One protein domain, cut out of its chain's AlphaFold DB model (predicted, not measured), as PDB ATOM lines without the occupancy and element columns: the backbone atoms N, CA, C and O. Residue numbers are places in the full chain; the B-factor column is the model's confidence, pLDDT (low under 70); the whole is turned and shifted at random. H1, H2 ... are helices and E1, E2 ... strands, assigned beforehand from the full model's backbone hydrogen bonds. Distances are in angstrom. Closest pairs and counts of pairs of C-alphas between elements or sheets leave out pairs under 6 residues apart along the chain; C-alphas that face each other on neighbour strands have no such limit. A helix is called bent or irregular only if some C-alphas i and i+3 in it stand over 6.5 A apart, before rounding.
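AT A GLANCE: This is residues 3 to 71 of the 174 residues of an uncharacterized protein of Rhodospirillales bacterium (UniProt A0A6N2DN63). A small two-stranded sheet, E1 and E2, sits over the later part of the long helix H2 and near the last residues of H1, which crosses H2 at about a right angle close to the mean of the C-alphas. H3 turns off from the end of H2 as a corner, and residues 60 to 71, with no named element, run out from E2 and fold back so that Thr 71 ends near Phe 3. The 69 printed residues hold three named helices and two named strands in the order E1, H1, H2, H3, E2; the sheet is antiparallel and the class is mostly helix. The whole is compact, with a radius of gyration of the C-alphas of 11.1 A, and its spans of 31 by 21 by 19 A are only just elongated.

IN THESE COORDINATES: Find C-alpha 3 at (-45.972, 39.501, 6.998), where strand E1, residues 3 to 5, begins. Its partner E2 is residues 56 to 59, 9.5 A long, ending at C-alpha 59 at (-41.844, 41.599, 9.416). Look next at H2, residues 28 to 41, which runs 20.2 A from C-alpha 28 at (-24.487, 36.499, 14.331). H1 is residues 12 to 19, 10.2 A long. H3, residues 43 to 50, spans 11.3 A and is irregular: C-alphas 46 and 49 are 9.1 A apart.

HOW THE PARTS SIT: Begin at the sheet, where E1 and E2 are antiparallel at 143 degrees; N 4 and O 57 are 2.9 A apart, N 57 and O 4 2.8 A, both within hydrogen-bond range. From E2 look to H2: their closest C-alphas, those of Leu 38 and Ile 59, are 6.4 A apart. H1 and E2 have their closest C-alphas in Ala 19 and Ile 59, 6.7 A apart. H1 and H2 touch, about perpendicular at 88 degrees, with the C-alphas of Ala 16 and Glu 35 closest at 5.9 A. H2, with residues 38 to 39 alone, and H3 only just touch, with 3 pairs of C-alphas within 8 A, and only at the corner; the closest are those of Val 39 and Leu 45, 5.5 A. E1 is apart from H2 and from H3. Residues 20 to 21 pair with residues 66 to 67, antiparallel. In H1 and H2 every O i to N i+4 pair is within hydrogen-bond range; in H3 it is 0 of 4, with 2 of 5 O i to N i+3 pairs within range.

THE WHOLE: The two C-alphas farthest apart are those of Arg 24 and Thr 50, 32.5 A, while the first and last printed C-alphas are 5.3 A apart. The printed part has no cut, and no link between named elements is long. The mean pLDDT of the printed part is 90.2; look for low confidence at residues 24 to 26, which are under 70.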
ATOM      1  N   PHE A   3     -45.397  40.369   5.982       93.25
ATOM      2  CA  PHE A   3     -45.972  39.501   6.998       93.25
ATOM      3  C   PHE A   3     -45.542  38.059   6.773       93.25
ATOM      4  O   PHE A   3     -45.149  37.686   5.673       93.25
ATOM      5  N   ILE A   4     -45.641  37.220   7.792       93.69
ATOM      6  CA  ILE A   4     -45.474  35.774   7.649       93.69
ATOM      7  C   ILE A   4     -46.423  35.048   8.593       93.69
ATOM      8  O   ILE A   4     -46.687  35.512   9.697       93.69
ATOM      9  N   ARG A   5     -46.941  33.897   8.165       91.94
ATOM     10  CA  ARG A   5     -47.730  33.017   9.037       91.94
ATOM     11  C   ARG A   5     -46.794  32.217   9.929       91.94
ATOM     12  O   ARG A   5     -46.013  31.425   9.397       91.94
ATOM     13  N   TYR A   6     -46.877  32.390  11.244       93.38
ATOM     14  CA  TYR A   6     -46.131  31.607  12.233       93.38
ATOM     15  C   TYR A   6     -46.464  30.115  12.105       93.38
ATOM     16  O   TYR A   6     -47.634  29.738  12.015       93.38
ATOM     17  N   ASN A   7     -45.446  29.253  12.069       91.81
ATOM     18  CA  ASN A   7     -45.612  27.815  11.841       91.81
ATOM     19  C   ASN A   7     -45.004  26.974  12.973       91.81
ATOM     20  O   ASN A   7     -44.523  25.872  12.718       91.81
ATOM     21  N   ARG A   8     -45.061  27.477  14.214       92.00
ATOM     22  CA  ARG A   8     -44.478  26.823  15.399       92.00
ATOM     23  C   ARG A   8     -42.973  26.610  15.284       92.00
ATOM     24  O   ARG A   8     -42.462  25.528  15.555       92.00
ATOM     25  N   GLU A   9     -42.261  27.641  14.851       93.56
ATOM     26  CA  GLU A   9     -40.808  27.636  14.930       93.56
ATOM     27  C   GLU A   9     -40.335  27.398  16.364       93.56
ATOM     28  O   GLU A   9     -40.898  27.964  17.303       93.56
ATOM     29  N   ALA A  10     -39.303  26.556  16.497       90.62
ATOM     30  CA  ALA A  10     -38.749  26.134  17.781       90.62
ATOM     31  C   ALA A  10     -38.215  27.313  18.603       90.62
ATOM     32  O   ALA A  10     -38.340  27.329  19.824       90.62
ATOM     33  N   ASP A  11     -37.644  28.303  17.920       93.81
ATOM     34  CA  ASP A  11     -37.106  29.514  18.515       93.81
ATOM     35  C   ASP A  11     -37.263  30.718  17.571       93.81
ATOM     36  O   ASP A  11     -37.674  30.613  16.405       93.81
ATOM     37  N   LEU A  12     -36.949  31.898  18.105       93.75
ATOM     38  CA  LEU A  12     -37.039  33.153  17.370       93.75
ATOM     39  C   LEU A  12     -36.010  33.221  16.231       93.75
ATOM     40  O   LEU A  12     -36.287  33.830  15.197       93.75
ATOM     41  N   SER A  13     -34.862  32.554  16.377       93.44
ATOM     42  CA  SER A  13     -33.829  32.463  15.345       93.44
ATOM     43  C   SER A  13     -34.335  31.738  14.099       93.44
ATOM     44  O   SER A  13     -34.075  32.176  12.975       93.44
ATOM     45  N   ALA A  14     -35.085  30.651  14.268       92.81
ATOM     46  CA  ALA A  14     -35.699  29.894  13.186       92.81
ATOM     47  C   ALA A  14     -36.758  30.734  12.457       92.81
ATOM     48  O   ALA A  14     -36.774  30.769  11.223       92.81
ATOM     49  N   LEU A  15     -37.578  31.485  13.202       94.12
ATOM     50  CA  LEU A  15     -38.523  32.437  12.614       94.12
ATOM     51  C   LEU A  15     -37.789  33.552  11.850       94.12
ATOM     52  O   LEU A  15     -38.144  33.844  10.707       94.12
ATOM     53  N   ALA A  16     -36.729  34.130  12.419       93.88
ATOM     54  CA  ALA A  16     -35.929  35.180  11.789       93.88
ATOM     55  C   ALA A  16     -35.263  34.710  10.486       93.88
ATOM     56  O   ALA A  16     -35.336  35.405   9.472       93.88
ATOM     57  N   ARG A  17     -34.688  33.502  10.473       92.44
ATOM     58  CA  ARG A  17     -34.102  32.866   9.276       92.44
ATOM     59  C   ARG A  17     -35.119  32.608   8.170       92.44
ATOM     60  O   ARG A  17     -34.749  32.584   7.001       92.44
ATOM     61  N   ARG A  18     -36.393  32.415   8.520       92.31
ATOM     62  CA  ARG A  18     -37.481  32.275   7.544       92.31
ATOM     63  C   ARG A  18     -38.006  33.632   7.069       92.31
ATOM     64  O   ARG A  18     -38.371  33.774   5.902       92.31
ATOM     65  N   ALA A  19     -38.049  34.611   7.969       92.94
ATOM     66  CA  ALA A  19     -38.559  35.954   7.717       92.94
ATOM     67  C   ALA A  19     -37.605  36.822   6.878       92.94
ATOM     68  O   ALA A  19     -38.079  37.659   6.109       92.94
ATOM     69  N   TYR A  20     -36.289  36.617   6.986       93.38
ATOM     70  CA  TYR A  20     -35.267  37.393   6.276       93.38
ATOM     71  C   TYR A  20     -34.325  36.506   5.466       93.38
ATOM     72  O   TYR A  20     -34.035  35.370   5.833       93.38
ATOM     73  N   ARG A  21     -33.803  37.054   4.369       90.69
ATOM     74  CA  ARG A  21     -32.664  36.487   3.654       90.69
ATOM     75  C   ARG A  21     -31.378  36.966   4.315       90.69
ATOM     76  O   ARG A  21     -31.197  38.164   4.527       90.69
ATOM     77  N   PHE A  22     -30.490  36.021   4.582       88.00
ATOM     78  CA  PHE A  22     -29.130  36.276   5.027       88.00
ATOM     79  C   PHE A  22     -28.192  35.857   3.897       88.00
ATOM     80  O   PHE A  22     -28.314  34.738   3.391       88.00
ATOM     81  N   ASP A  23     -27.293  36.746   3.486       80.00
ATOM     82  CA  ASP A  23     -26.261  36.406   2.506       80.00
ATOM     83  C   ASP A  23     -25.294  35.353   3.084       80.00
ATOM     84  O   ASP A  23     -25.308  35.060   4.284       80.00
ATOM     85  N   ARG A  24     -24.493  34.709   2.221       66.69
ATOM     86  CA  ARG A  24     -23.622  33.586   2.615       66.69
ATOM     87  C   ARG A  24     -22.724  33.990   3.793       66.69
ATOM     88  O   ARG A  24     -21.877  34.862   3.656       66.69
ATOM     89  N   GLY A  25     -22.911  33.304   4.921       64.62
ATOM     90  CA  GLY A  25     -22.316  33.658   6.209       64.62
ATOM     91  C   GLY A  25     -23.294  34.479   7.045       64.62
ATOM     92  O   GLY A  25     -23.308  35.703   6.985       64.62
ATOM     93  N   VAL A  26     -24.124  33.802   7.846       66.06
ATOM     94  CA  VAL A  26     -25.018  34.480   8.794       66.06
ATOM     95  C   VAL A  26     -24.151  35.162   9.843       66.06
ATOM     96  O   VAL A  26     -23.712  34.515  10.791       66.06
ATOM     97  N   ALA A  27     -23.900  36.461   9.679       77.81
ATOM     98  CA  ALA A  27     -23.274  37.257  10.721       77.81
ATOM     99  C   ALA A  27     -24.170  37.169  11.973       77.81
ATOM    100  O   ALA A  27     -25.340  37.569  11.902       77.81
ATOM    101  N   PRO A  28     -23.679  36.656  13.118       85.25
ATOM    102  CA  PRO A  28     -24.487  36.499  14.331       85.25
ATOM    103  C   PRO A  28     -25.154  37.801  14.796       85.25
ATOM    104  O   PRO A  28     -26.190  37.788  15.454       85.25
ATOM    105  N   GLU A  29     -24.575  38.948  14.447       88.62
ATOM    106  CA  GLU A  29     -25.152  40.270  14.700       88.62
ATOM    107  C   GLU A  29     -26.370  40.570  13.825       88.62
ATOM    108  O   GLU A  29     -27.360  41.113  14.310       88.62
ATOM    109  N   ALA A  30     -26.342  40.184  12.548       90.00
ATOM    110  CA  ALA A  30     -27.466  40.378  11.642       90.00
ATOM    111  C   ALA A  30     -28.694  39.589  12.116       90.00
ATOM    112  O   ALA A  30     -29.802  40.122  12.120       90.00
ATOM    113  N   LEU A  31     -28.484  38.353  12.578       92.19
ATOM    114  CA  LEU A  31     -29.547  37.526  13.143       92.19
ATOM    115  C   LEU A  31     -30.136  38.157  14.413       92.19
ATOM    116  O   LEU A  31     -31.348  38.347  14.485       92.19
ATOM    117  N   ARG A  32     -29.286  38.588  15.354       92.94
ATOM    118  CA  ARG A  32     -29.722  39.276  16.582       92.94
ATOM    119  C   ARG A  32     -30.511  40.559  16.295       92.94
ATOM    120  O   ARG A  32     -31.516  40.823  16.952       92.94
ATOM    121  N   ARG A  33     -30.106  41.349  15.291       93.38
ATOM    122  CA  ARG A  33     -30.864  42.544  14.862       93.38
ATOM    123  C   ARG A  33     -32.241  42.181  14.307       93.38
ATOM    124  O   ARG A  33     -33.217  42.847  14.647       93.38
ATOM    125  N   ALA A  34     -32.333  41.132  13.488       94.38
ATOM    126  CA  ALA A  34     -33.608  40.636  12.970       94.38
ATOM    127  C   ALA A  34     -34.541  40.145  14.087       94.38
ATOM    128  O   ALA A  34     -35.713  40.515  14.104       94.38
ATOM    129  N   GLU A  35     -34.028  39.367  15.037       95.00
ATOM    130  CA  GLU A  35     -34.781  38.882  16.199       95.00
ATOM    131  C   GLU A  35     -35.316  40.033  17.057       95.00
ATOM    132  O   GLU A  35     -36.516  40.110  17.330       95.00
ATOM    133  N   ALA A  36     -34.449  40.985  17.415       95.19
ATOM    134  CA  ALA A  36     -34.838  42.149  18.203       95.19
ATOM    135  C   ALA A  36     -35.877  43.019  17.480       95.19
ATOM    136  O   ALA A  36     -36.775  43.578  18.113       95.19
ATOM    137  N   ALA A  37     -35.776  43.145  16.154       95.25
ATOM    138  CA  ALA A  37     -36.772  43.851  15.361       95.25
ATOM    139  C   ALA A  37     -38.114  43.101  15.346       95.25
ATOM    140  O   ALA A  37     -39.156  43.731  15.531       95.25
ATOM    141  N   LEU A  38     -38.101  41.772  15.186       95.69
ATOM    142  CA  LEU A  38     -39.312  40.947  15.208       95.69
ATOM    143  C   LEU A  38     -40.057  41.060  16.539       95.69
ATOM    144  O   LEU A  38     -41.256  41.315  16.512       95.69
ATOM    145  N   VAL A  39     -39.372  40.937  17.678       96.00
ATOM    146  CA  VAL A  39     -40.004  41.061  19.007       96.00
ATOM    147  C   VAL A  39     -40.530  42.472  19.244       96.00
ATOM    148  O   VAL A  39     -41.636  42.644  19.743       96.00
ATOM    149  N   ARG A  40     -39.786  43.503  18.828       95.19
ATOM    150  CA  ARG A  40     -40.232  44.898  18.964       95.19
ATOM    151  C   ARG A  40     -41.504  45.182  18.168       95.19
ATOM    152  O   ARG A  40     -42.382  45.882  18.656       95.19
ATOM    153  N   ALA A  41     -41.593  44.653  16.949       94.56
ATOM    154  CA  ALA A  41     -42.778  44.794  16.106       94.56
ATOM    155  C   ALA A  41     -43.929  43.866  16.536       94.56
ATOM    156  O   ALA A  41     -45.082  44.149  16.231       94.56
ATOM    157  N   ASN A  42     -43.625  42.768  17.234       95.62
ATOM    158  CA  ASN A  42     -44.583  41.747  17.647       95.62
ATOM    159  C   ASN A  42     -44.301  41.327  19.100       95.62
ATOM    160  O   ASN A  42     -43.688  40.280  19.323       95.62
ATOM    161  N   PRO A  43     -44.751  42.108  20.100       94.12
ATOM    162  CA  PRO A  43     -44.431  41.841  21.503       94.12
ATOM    163  C   PRO A  43     -44.808  40.431  21.974       94.12
ATOM    164  O   PRO A  43     -44.105  39.845  22.784       94.12
ATOM    165  N   HIS A  44     -45.864  39.842  21.406       92.00
ATOM    166  CA  HIS A  44     -46.308  38.476  21.702       92.00
ATOM    167  C   HIS A  44     -45.292  37.381  21.319       92.00
ATOM    168  O   HIS A  44     -45.392  36.263  21.812       92.00
ATOM    169  N   LEU A  45     -44.295  37.675  20.474       94.44
ATOM    170  CA  LEU A  45     -43.220  36.729  20.148       94.44
ATOM    171  C   LEU A  45     -42.201  36.550  21.281       94.44
ATOM    172  O   LEU A  45     -41.328  35.691  21.162       94.44
ATOM    173  N   SER A  46     -42.283  37.333  22.366       91.25
ATOM    174  CA  SER A  46     -41.407  37.166  23.531       91.25
ATOM    175  C   SER A  46     -41.570  35.799  24.201       91.25
ATOM    176  O   SER A  46     -40.616  35.297  24.789       91.25
ATOM    177  N   ASP A  47     -42.757  35.189  24.098       91.81
ATOM    178  CA  ASP A  47     -42.994  33.798  24.487       91.81
ATOM    179  C   ASP A  47     -43.706  33.040  23.361       91.81
ATOM    180  O   ASP A  47     -44.936  32.984  23.286       91.81
ATOM    181  N   LEU A  48     -42.911  32.407  22.494       91.56
ATOM    182  CA  LEU A  48     -43.398  31.614  21.362       91.56
ATOM    183  C   LEU A  48     -44.351  30.478  21.760       91.56
ATOM    184  O   LEU A  48     -45.166  30.064  20.938       91.56
ATOM    185  N   ARG A  49     -44.314  29.996  23.010       89.75
ATOM    186  CA  ARG A  49     -45.233  28.945  23.486       89.75
ATOM    187  C   ARG A  49     -46.675  29.434  23.568       89.75
ATOM    188  O   ARG A  49     -47.595  28.624  23.509       89.75
ATOM    189  N   THR A  50     -46.868  30.744  23.694       89.69
ATOM    190  CA  THR A  50     -48.193  31.370  23.745       89.69
ATOM    191  C   THR A  50     -48.740  31.710  22.362       89.69
ATOM    192  O   THR A  50     -49.925  32.000  22.236       89.69
ATOM    193  N   VAL A  51     -47.900  31.658  21.322       91.38
ATOM    194  CA  VAL A  51     -48.261  32.077  19.966       91.38
ATOM    195  C   VAL A  51     -48.928  30.914  19.226       91.38
ATOM    196  O   VAL A  51     -48.283  29.895  18.950       91.38
ATOM    197  N   PRO A  52     -50.217  31.029  18.859       91.44
ATOM    198  CA  PRO A  52     -50.895  29.984  18.111       91.44
ATOM    199  C   PRO A  52     -50.274  29.772  16.730       91.44
ATOM    200  O   PRO A  52     -49.811  30.696  16.058       91.44
ATOM    201  N   ARG A  53     -50.314  28.527  16.248       91.38
ATOM    202  CA  ARG A  53     -49.955  28.239  14.855       91.38
ATOM    203  C   ARG A  53     -50.889  29.017  13.923       91.38
ATOM    204  O   ARG A  53     -52.095  29.011  14.129       91.38
ATOM    205  N   GLY A  54     -50.335  29.613  12.872       87.69
ATOM    206  CA  GLY A  54     -51.090  30.380  11.882       87.69
ATOM    207  C   GLY A  54     -51.189  31.874  12.182       87.69
ATOM    208  O   GLY A  54     -51.611  32.615  11.297       87.69
ATOM    209  N   SER A  55     -50.747  32.333  13.361       89.75
ATOM    210  CA  SER A  55     -50.701  33.760  13.694       89.75
ATOM    211  C   SER A  55     -49.916  34.564  12.660       89.75
ATOM    212  O   SER A  55     -48.870  34.132  12.168       89.75
ATOM    213  N   ILE A  56     -50.426  35.748  12.332       91.44
ATOM    214  CA  ILE A  56     -49.771  36.675  11.414       91.44
ATOM    215  C   ILE A  56     -48.707  37.459  12.178       91.44
ATOM    216  O   ILE A  56     -49.011  38.177  13.123       91.44
ATOM    217  N   VAL A  57     -47.461  37.329  11.734       93.50
ATOM    218  CA  VAL A  57     -46.306  38.039  12.279       93.50
ATOM    219  C   VAL A  57     -45.913  39.158  11.329       93.50
ATOM    220  O   VAL A  57     -45.698  38.927  10.138       93.50
ATOM    221  N   VAL A  58     -45.776  40.366  11.863       94.19
ATOM    222  CA  VAL A  58     -45.246  41.528  11.154       94.19
ATOM    223  C   VAL A  58     -43.745  41.367  10.953       94.19
ATOM    224  O   VAL A  58     -43.001  41.148  11.906       94.19
ATOM    225  N   ILE A  59     -43.272  41.560   9.728       95.19
ATOM    226  CA  ILE A  59     -41.844  41.599   9.416       95.19
ATOM    227  C   ILE A  59     -41.438  43.061   9.192       95.19
ATOM    228  O   ILE A  59     -41.759  43.633   8.140       95.19
ATOM    229  N   PRO A  60     -40.768  43.698  10.172       93.75
ATOM    230  CA  PRO A  60     -40.263  45.053  10.009       93.75
ATOM    231  C   PRO A  60     -39.121  45.102   8.988       93.75
ATOM    232  O   PRO A  60     -38.471  44.105   8.680       93.75
ATOM    233  N   LYS A  61     -38.850  46.292   8.451       92.62
ATOM    234  CA  LYS A  61     -37.630  46.508   7.666       92.62
ATOM    235  C   LYS A  61     -36.446  46.601   8.628       92.62
ATOM    236  O   LYS A  61     -36.514  47.347   9.600       92.62
ATOM    237  N   VAL A  62     -35.373  45.875   8.334       91.88
ATOM    238  CA  VAL A  62     -34.109  45.941   9.078       91.88
ATOM    239  C   VAL A  62     -33.015  46.320   8.093       91.88
ATOM    240  O   VAL A  62     -32.924  45.743   7.010       91.88
ATOM    241  N   GLU A  63     -32.215  47.319   8.445       88.69
ATOM    242  CA  GLU A  63     -31.144  47.810   7.584       88.69
ATOM    243  C   GLU A  63     -30.153  46.691   7.233       88.69
ATOM    244  O   GLU A  63     -29.732  45.911   8.092       88.69
ATOM    245  N   GLY A  64     -29.819  46.584   5.945       86.69
ATOM    246  CA  GLY A  64     -28.947  45.531   5.426       86.69
ATOM    247  C   GLY A  64     -29.588  44.142   5.321       86.69
ATOM    248  O   GLY A  64     -28.917  43.223   4.868       86.69
ATOM    249  N   LEU A  65     -30.866  43.965   5.687       90.19
ATOM    250  CA  LEU A  65     -31.585  42.696   5.540       90.19
ATOM    251  C   LEU A  65     -32.747  42.810   4.555       90.19
ATOM    252  O   LEU A  65     -33.534  43.758   4.570       90.19
ATOM    253  N   ARG A  66     -32.895  41.788   3.711       89.56
ATOM    254  CA  ARG A  66     -34.041  41.643   2.805       89.56
ATOM    255  C   ARG A  66     -35.043  40.665   3.402       89.56
ATOM    256  O   ARG A  66     -34.650  39.692   4.035       89.56
ATOM    257  N   THR A  67     -36.335  40.889   3.183       90.50
ATOM    258  CA  THR A  67     -37.372  39.927   3.588       90.50
ATOM    259  C   THR A  67     -37.280  38.646   2.756       90.50
ATOM    260  O   THR A  67     -36.904  38.692   1.583       90.50
ATOM    261  N   GLY A  68     -37.639  37.512   3.352       85.94
ATOM    262  CA  GLY A  68     -37.710  36.211   2.693       85.94
ATOM    263  C   GLY A  68     -38.765  36.143   1.582       85.94
ATOM    264  O   GLY A  68     -39.633  37.004   1.455       85.94
ATOM    265  N   GLU A  69     -38.717  35.083   0.777       80.56
ATOM    266  CA  GLU A  69     -39.702  34.850  -0.297       80.56
ATOM    267  C   GLU A  69     -41.073  34.459   0.241       80.56
ATOM    268  O   GLU A  69     -42.092  34.815  -0.333       80.56
ATOM    269  N   ARG A  70     -41.109  33.776   1.390       81.81
ATOM    270  CA  ARG A  70     -42.343  33.291   2.026       81.81
ATOM    271  C   ARG A  70     -43.088  34.371   2.815       81.81
ATOM    272  O   ARG A  70     -43.943  34.050   3.639       81.81
ATOM    273  N   THR A  71     -42.723  35.634   2.619       87.06
ATOM    274  CA  THR A  71     -43.372  36.764   3.279       87.06
ATOM    275  C   THR A  71     -44.472  37.320   2.389       87.06
ATOM    276  O   THR A  71     -44.249  37.545   1.203       87.06
TER     277      THR A  71